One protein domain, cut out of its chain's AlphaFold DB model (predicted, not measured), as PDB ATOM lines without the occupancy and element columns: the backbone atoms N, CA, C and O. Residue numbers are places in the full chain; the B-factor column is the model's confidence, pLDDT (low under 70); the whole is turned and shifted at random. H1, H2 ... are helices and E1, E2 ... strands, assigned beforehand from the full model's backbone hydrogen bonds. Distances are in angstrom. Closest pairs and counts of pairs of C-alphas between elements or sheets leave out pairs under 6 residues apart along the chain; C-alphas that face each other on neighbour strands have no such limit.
ATOM      1  N   SER A  50      43.576 -24.474 107.301       72.38
ATOM      2  CA  SER A  50      42.369 -24.183 108.087       72.38
ATOM      3  C   SER A  50      41.669 -25.440 108.615       72.38
ATOM      4  O   SER A  50      41.307 -25.462 109.790       72.38
ATOM      5  N   ALA A  51      41.578 -26.496 107.798       80.81
ATOM      6  CA  ALA A  51      40.960 -27.768 108.172       80.81
ATOM      7  C   ALA A  51      41.712 -28.471 109.314       80.81
ATOM      8  O   ALA A  51      41.098 -29.075 110.192       80.81
ATOM      9  N   ALA A  52      43.038 -28.321 109.358       86.00
ATOM     10  CA  ALA A  52      43.886 -28.862 110.419       86.00
ATOM     11  C   ALA A  52      43.584 -28.305 111.820       86.00
ATOM     12  O   ALA A  52      43.948 -28.923 112.816       86.00
ATOM     13  N   PHE A  53      42.932 -27.140 111.920       90.44
ATOM     14  CA  PHE A  53      42.554 -26.551 113.209       90.44
ATOM     15  C   PHE A  53      41.062 -26.689 113.526       90.44
ATOM     16  O   PHE A  53      40.622 -26.207 114.575       90.44
ATOM     17  N   ASP A  54      40.280 -27.340 112.659       88.69
ATOM     18  CA  ASP A  54      38.832 -27.422 112.841       88.69
ATOM     19  C   ASP A  54      38.438 -28.250 114.069       88.69
ATOM     20  O   ASP A  54      37.476 -27.930 114.776       88.69
ATOM     21  N   GLU A  55      39.227 -29.272 114.388       88.94
ATOM     22  CA  GLU A  55      39.005 -30.129 115.553       88.94
ATOM     23  C   GLU A  55      39.191 -29.401 116.896       88.94
ATOM     24  O   GLU A  55      38.648 -29.830 117.914       88.94
ATOM     25  N   PHE A  56      39.898 -28.264 116.920       92.75
ATOM     26  CA  PHE A  56      40.168 -27.514 118.153       92.75
ATOM     27  C   PHE A  56      39.057 -26.521 118.523       92.75
ATOM     28  O   PHE A  56      39.151 -25.827 119.540       92.75
ATOM     29  N   GLY A  57      38.002 -26.418 117.704       91.94
ATOM     30  CA  GLY A  57      36.858 -25.541 117.966       91.94
ATOM     31  C   GLY A  57      37.244 -24.062 118.046       91.94
ATOM     32  O   GLY A  57      36.747 -23.337 118.911       91.94
ATOM     33  N   LEU A  58      38.180 -23.623 117.202       93.56
ATOM     34  CA  LEU A  58      38.664 -22.237 117.136       93.56
ATOM     35  C   LEU A  58      38.063 -21.456 115.954       93.56
ATOM     36  O   LEU A  58      38.500 -20.339 115.676       93.56
ATOM     37  N   GLN A  59      37.093 -22.027 115.226       91.69
ATOM     38  CA  GLN A  59      36.512 -21.362 114.059       91.69
ATOM     39  C   GLN A  59      35.814 -20.059 114.449       91.69
ATOM     40  O   GLN A  59      35.126 -19.980 115.463       91.69
ATOM     41  N   GLY A  60      35.975 -19.038 113.605       92.38
ATOM     42  CA  GLY A  60      35.319 -17.741 113.772       92.38
ATOM     43  C   GLY A  60      35.861 -16.876 114.912       92.38
ATOM     44  O   GLY A  60      35.389 -15.752 115.058       92.38
ATOM     45  N   LEU A  61      36.838 -17.358 115.688       96.81
ATOM     46  CA  LEU A  61      37.484 -16.577 116.739       96.81
ATOM     47  C   LEU A  61      38.660 -15.772 116.177       96.81
ATOM     48  O   LEU A  61      39.469 -16.289 115.400       96.81
ATOM     49  N   ASP A  62      38.775 -14.520 116.608       97.75
ATOM     50  CA  ASP A  62      39.981 -13.722 116.393       97.75
ATOM     51  C   ASP A  62      41.124 -14.144 117.341       97.75
ATOM     52  O   ASP A  62      40.949 -14.962 118.248       97.75
ATOM     53  N   GLY A  63      42.325 -13.597 117.129       98.06
ATOM     54  CA  GLY A  63      43.501 -13.958 117.923       98.06
ATOM     55  C   GLY A  63      43.333 -13.702 119.424       98.06
ATOM     56  O   GLY A  63      43.727 -14.549 120.224       98.06
ATOM     57  N   GLN A  64      42.706 -12.590 119.818       98.50
ATOM     58  CA  GLN A  64      42.459 -12.286 121.229       98.50
ATOM     59  C   GLN A  64      41.461 -13.282 121.833       98.50
ATOM     60  O   GLN A  64      41.701 -13.818 122.912       98.50
ATOM     61  N   GLN A  65      40.372 -13.580 121.126       98.50
ATOM     62  CA  GLN A  65      39.364 -14.537 121.575       98.50
ATOM     63  C   GLN A  65      39.934 -15.953 121.715       98.50
ATOM     64  O   GLN A  65      39.570 -16.667 122.650       98.50
ATOM     65  N   VAL A  66      40.841 -16.367 120.822       98.31
ATOM     66  CA  VAL A  66      41.537 -17.655 120.950       98.31
ATOM     67  C   VAL A  66      42.445 -17.668 122.182       98.31
ATOM     68  O   VAL A  66      42.409 -18.649 122.925       98.31
ATOM     69  N   VAL A  67      43.214 -16.601 122.437       98.62
ATOM     70  CA  VAL A  67      44.033 -16.471 123.660       98.62
ATOM     71  C   VAL A  67      43.154 -16.590 124.907       98.62
ATOM     72  O   VAL A  67      43.391 -17.463 125.739       98.62
ATOM     73  N   ASP A  68      42.098 -15.777 124.997       98.06
ATOM     74  CA  ASP A  68      41.198 -15.738 126.154       98.06
ATOM     75  C   ASP A  68      40.510 -17.086 126.396       98.06
ATOM     76  O   ASP A  68      40.311 -17.492 127.545       98.06
ATOM     77  N   LYS A  69      40.138 -17.790 125.319       97.38
ATOM     78  CA  LYS A  69      39.545 -19.126 125.397       97.38
ATOM     79  C   LYS A  69      40.554 -20.144 125.920       97.38
ATOM     80  O   LYS A  69      40.255 -20.827 126.892       97.38
ATOM     81  N   LEU A  70      41.722 -20.253 125.288       97.38
ATOM     82  CA  LEU A  70      42.712 -21.282 125.621       97.38
ATOM     83  C   LEU A  70      43.325 -21.084 127.011       97.38
ATOM     84  O   LEU A  70      43.569 -22.073 127.700       97.38
ATOM     85  N   GLU A  71      43.530 -19.839 127.446       96.56
ATOM     86  CA  GLU A  71      44.029 -19.552 128.795       96.56
ATOM     87  C   GLU A  71      43.043 -20.034 129.874       96.56
ATOM     88  O   GLU A  71      43.456 -20.584 130.892       96.56
ATOM     89  N   LYS A  72      41.732 -19.888 129.627       94.81
ATOM     90  CA  LYS A  72      40.664 -20.315 130.549       94.81
ATOM     91  C   LYS A  72      40.330 -21.804 130.464       94.81
ATOM     92  O   LYS A  72      39.656 -22.322 131.356       94.81
ATOM     93  N   THR A  73      40.763 -22.499 129.414       95.94
ATOM     94  CA  THR A  73      40.591 -23.950 129.306       95.94
ATOM     95  C   THR A  73      41.443 -24.642 130.368       95.94
ATOM     96  O   THR A  73      42.669 -24.482 130.395       95.94
ATOM     97  N   LYS A  74      40.796 -25.450 131.219       96.44
ATOM     98  CA  LYS A  74      41.482 -26.252 132.240       96.44
ATOM     99  C   LYS A  74      42.543 -27.133 131.604       96.44
ATOM    100  O   LYS A  74      42.324 -27.667 130.519       96.44
ATOM    101  N   THR A  75      43.657 -27.347 132.293       95.69
ATOM    102  CA  THR A  75      44.805 -28.084 131.745       95.69
ATOM    103  C   THR A  75      44.421 -29.485 131.266       95.69
ATOM    104  O   THR A  75      44.820 -29.884 130.175       95.69
ATOM    105  N   ALA A  76      43.561 -30.179 132.015       95.19
ATOM    106  CA  ALA A  76      43.041 -31.506 131.674       95.19
ATOM    107  C   ALA A  76      42.106 -31.534 130.447       95.19
ATOM    108  O   ALA A  76      41.896 -32.591 129.861       95.19
ATOM    109  N   GLU A  77      41.536 -30.390 130.066       94.31
ATOM    110  CA  GLU A  77      40.600 -30.240 128.944       94.31
ATOM    111  C   GLU A  77      41.282 -29.628 127.708       94.31
ATOM    112  O   GLU A  77      40.642 -29.429 126.672       94.31
ATOM    113  N   ARG A  78      42.579 -29.300 127.795       92.62
ATOM    114  CA  ARG A  78      43.306 -28.690 126.681       92.62
ATOM    115  C   ARG A  78      43.428 -29.670 125.516       92.62
ATOM    116  O   ARG A  78      43.745 -30.842 125.728       92.62
ATOM    117  N   PRO A  79      43.220 -29.196 124.275       90.00
ATOM    118  CA  PRO A  79      43.293 -30.052 123.104       90.00
ATOM    119  C   PRO A  79      44.688 -30.663 122.969       90.00
ATOM    120  O   PRO A  79      45.695 -29.960 122.863       90.00
ATOM    121  N   SER A  80      44.746 -31.994 122.939       89.88
ATOM    122  CA  SER A  80      45.978 -32.702 122.615       89.88
ATOM    123  C   SER A  80      46.378 -32.412 121.167       89.88
ATOM    124  O   SER A  80      45.522 -32.385 120.289       89.88
ATOM    125  N   GLY A  81      47.671 -32.236 120.902       93.12
ATOM    126  CA  GLY A  81      48.160 -31.996 119.543       93.12
ATOM    127  C   GLY A  81      48.042 -30.552 119.046       93.12
ATOM    128  O   GLY A  81      48.372 -30.313 117.889       93.12
ATOM    129  N   LEU A  82      47.649 -29.605 119.905       96.62
ATOM    130  CA  LEU A  82      47.722 -28.171 119.631       96.62
ATOM    131  C   LEU A  82      48.793 -27.502 120.502       96.62
ATOM    132  O   LEU A  82      48.717 -27.515 121.734       96.62
ATOM    133  N   THR A  83      49.738 -26.824 119.861       97.12
ATOM    134  CA  THR A  83      50.599 -25.831 120.510       97.12
ATOM    135  C   THR A  83      50.104 -24.438 120.154       97.12
ATOM    136  O   THR A  83      49.872 -24.153 118.982       97.12
ATOM    137  N   ALA A  84      49.954 -23.563 121.147       98.06
ATOM    138  CA  ALA A  84      49.523 -22.184 120.936       98.06
ATOM    139  C   ALA A  84      50.465 -21.223 121.671       98.06
ATOM    140  O   ALA A  84      50.492 -21.197 122.899       98.06
ATOM    141  N   SER A  85      51.254 -20.458 120.917       98.50
ATOM    142  CA  SER A  85      52.280 -19.554 121.438       98.50
ATOM    143  C   SER A  85      51.915 -18.099 121.175       98.50
ATOM    144  O   SER A  85      51.760 -17.685 120.024       98.50
ATOM    145  N   VAL A  86      51.793 -17.315 122.242       98.75
ATOM    146  CA  VAL A  86      51.507 -15.882 122.164       98.75
ATOM    147  C   VAL A  86      52.808 -15.133 121.923       98.75
ATOM    148  O   VAL A  86      53.701 -15.150 122.765       98.75
ATOM    149  N   ARG A  87      52.926 -14.454 120.788       98.50
ATOM    150  CA  ARG A  87      54.017 -13.526 120.469       98.50
ATOM    151  C   ARG A  87      53.530 -12.086 120.629       98.50
ATOM    152  O   ARG A  87      52.324 -11.863 120.717       98.50
ATOM    153  N   PRO A  88      54.427 -11.082 120.617       98.31
ATOM    154  CA  PRO A  88      54.032  -9.694 120.837       98.31
ATOM    155  C   PRO A  88      52.888  -9.214 119.941       98.31
ATOM    156  O   PRO A  88      52.002  -8.518 120.425       98.31
ATOM    157  N   ALA A  89      52.874  -9.576 118.655       97.88
ATOM    158  CA  ALA A  89      51.887  -9.091 117.680       97.88
ATOM    159  C   ALA A  89      50.932 -10.171 117.143       97.88
ATOM    160  O   ALA A  89      50.017  -9.856 116.387       97.88
ATOM    161  N   GLU A  90      51.136 -11.435 117.504       98.50
ATOM    162  CA  GLU A  90      50.456 -12.555 116.861       98.50
ATOM    163  C   GLU A  90      50.347 -13.763 117.791       98.50
ATOM    164  O   GLU A  90      51.188 -13.984 118.660       98.50
ATOM    165  N   LEU A  91      49.318 -14.570 117.583       98.69
ATOM    166  CA  LEU A  91      49.203 -15.905 118.139       98.69
ATOM    167  C   LEU A  91      49.626 -16.911 117.071       98.69
ATOM    168  O   LEU A  91      49.047 -16.938 115.985       98.69
ATOM    169  N   VAL A  92      50.598 -17.759 117.393       98.31
ATOM    170  CA  VAL A  92      51.050 -18.847 116.520       98.31
ATOM    171  C   VAL A  92      50.458 -20.157 117.016       98.31
ATOM    172  O   VAL A  92      50.748 -20.598 118.128       98.31
ATOM    173  N   LEU A  93      49.630 -20.776 116.183       97.81
ATOM    174  CA  LEU A  93      49.053 -22.096 116.397       97.81
ATOM    175  C   LEU A  93      49.821 -23.119 115.563       97.81
ATOM    176  O   LEU A  93      50.041 -22.897 114.373       97.81
ATOM    177  N   SER A  94      50.169 -24.249 116.167       96.56
ATOM    178  CA  SER A  94      50.815 -25.375 115.494       96.56
ATOM    179  C   SER A  94      50.073 -26.664 115.821       96.56
ATOM    180  O   SER A  94      49.939 -27.019 116.995       96.56
ATOM    181  N   ALA A  95      49.610 -27.366 114.792       95.31
ATOM    182  CA  ALA A  95      49.013 -28.688 114.920       95.31
ATOM    183  C   ALA A  95      50.100 -29.776 114.953       95.31
ATOM    184  O   ALA A  95      51.211 -29.598 114.446       95.31
ATOM    185  N   LYS A  96      49.780 -30.944 115.517       92.25
ATOM    186  CA  LYS A  96      50.685 -32.107 115.573       92.25
ATOM    187  C   LYS A  96      51.090 -32.621 114.185       92.25
ATOM    188  O   LYS A  96      52.156 -33.214 114.050       92.25
ATOM    189  N   SER A  97      50.254 -32.390 113.177       90.69
ATOM    190  CA  SER A  97      50.537 -32.655 111.761       90.69
ATOM    191  C   SER A  97      51.693 -31.814 111.203       90.69
ATOM    192  O   SER A  97      52.273 -32.184 110.185       90.69
ATOM    193  N   GLY A  98      52.052 -30.709 111.867       91.31
ATOM    194  CA  GLY A  98      53.077 -29.757 111.434       91.31
ATOM    195  C   GLY A  98      52.518 -28.496 110.773       91.31
ATOM    196  O   GLY A  98      53.276 -27.554 110.540       91.31
ATOM    197  N   GLU A  99      51.212 -28.438 110.507       94.12
ATOM    198  CA  GLU A  99      50.558 -27.237 109.977       94.12
ATOM    199  C   GLU A  99      50.584 -26.095 110.999       94.12
ATOM    200  O   GLU A  99      50.420 -26.308 112.205       94.12
ATOM    201  N   GLN A 100      50.789 -24.870 110.506       95.31
ATOM    202  CA  GLN A 100      50.805 -23.659 111.322       95.31
ATOM    203  C   GLN A 100      49.761 -22.657 110.846       95.31
ATOM    204  O   GLN A 100      49.503 -22.516 109.650       95.31
ATOM    205  N   LYS A 101      49.198 -21.922 111.802       94.44
ATOM    206  CA  LYS A 101      48.279 -20.815 111.565       94.44
ATOM    207  C   LYS A 101      48.634 -19.661 112.486       94.44
ATOM    208  O   LYS A 101      48.732 -19.834 113.697       94.44
ATOM    209  N   THR A 102      48.768 -18.478 111.907       97.38
ATOM    210  CA  THR A 102      49.020 -17.247 112.651       97.38
ATOM    211  C   THR A 102      47.754 -16.407 112.693       97.38
ATOM    212  O   THR A 102      47.110 -16.198 111.665       97.38
ATOM    213  N   LEU A 103      47.397 -15.919 113.877       97.88
ATOM    214  CA  LEU A 103      46.302 -14.976 114.081       97.88
ATOM    215  C   LEU A 103      46.875 -13.643 114.577       97.88
ATOM    216  O   LEU A 103      47.619 -13.650 115.559       97.88
ATOM    217  N   PRO A 104      46.548 -12.501 113.948       98.31
ATOM    218  CA  PRO A 104      46.982 -11.208 114.460       98.31
ATOM    219  C   PRO A 104      46.356 -10.947 115.834       98.31
ATOM    220  O   PRO A 104      45.199 -11.298 116.084       98.31
ATOM    221  N   LEU A 105      47.124 -10.317 116.721       98.56
ATOM    222  CA  LEU A 105      46.618  -9.774 117.980       98.56
ATOM    223  C   LEU A 105      46.270  -8.287 117.813       98.56
ATOM    224  O   LEU A 105      46.778  -7.649 116.888       98.56
TER     225      LEU A 105
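What this domain is: This is residues 50 to 105 of the 208 residues of an uncharacterized protein of Glutamicibacter uratoxydans (UniProt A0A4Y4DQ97). What is the main picture? A small sheet of three antiparallel strands, E1, E2 and E3, makes a wall with one helix, H1, packed across one of its faces, while its other face is bare; residues 50 to 62, a stretch with no named element, run on the helix side. Which parts come in which order? The printed part has 56 residues, with one named helix and three named strands in the order H1, E1, E2, E3 along the chain; the sheet's order is E1, E2, E3, and the class is mixed, with under half of the residues in named elements. How is the whole shaped? It is compact and rounded, with a radius of gyration of the C-alphas of 10.4 A and spans of 25 by 24 by 19 A, and residues 72 to 77 stick out.

Where its parts are: Where are the strands? E1 is residues 82 to 86, 13.1 A from first to last C-alpha, and E2 is residues 90 to 95, 16.3 A. E3 is residues 100 to 104, 13.4 A, and ends with C-alpha 104 at (46.982, -11.208, 114.460). Where is the helix? H1 is residues 63 to 72, 14.4 A long, from C-alpha 63 at (43.501, -13.958, 117.923) to C-alpha 72 at (40.664, -20.315, 130.549).

How they stand to each other: How do the strands pair? E1, E2 and E3 form a meander, each strand the antiparallel neighbour of the one before, and E1 and E3 are the edge strands. The hairpin E1 and E2 has directions 166 degrees apart, with N 85 and O 92 within hydrogen-bond range at 2.8 A. The hairpin E2 and E3 has directions 160 degrees apart, with N 93 and O 101 within hydrogen-bond range at 2.8 A. How does H1 stand to the sheet? The two make two layers, a helix on one face of a sheet: H1 has a height over the sheet of 9.8 A, lies over E1 and E2, and runs across the strands at 69 degrees to E1 on the local plane. Which residues come closest? The closest C-alphas of H1 and E3 are those of Gly 63 and Leu 103, 4.9 A apart, and those of H1 and E2 are Gly 63 and Leu 91, 6.0 A apart. Is the helix backbone complete? In H1 every O i to N i+4 pair is within hydrogen-bond range.

The domain as a whole: How large is it? The two C-alphas farthest apart are those of Ala 76 and Ala 89, 27.9 A. How are the elements linked? The links E1 to E2 and E2 to E3 are tight, the link H1 to E1 is short with 9 residues, and the printed part has no cut. How confident is the model? The mean pLDDT of the printed part is 94.7, and no printed residue is under 70.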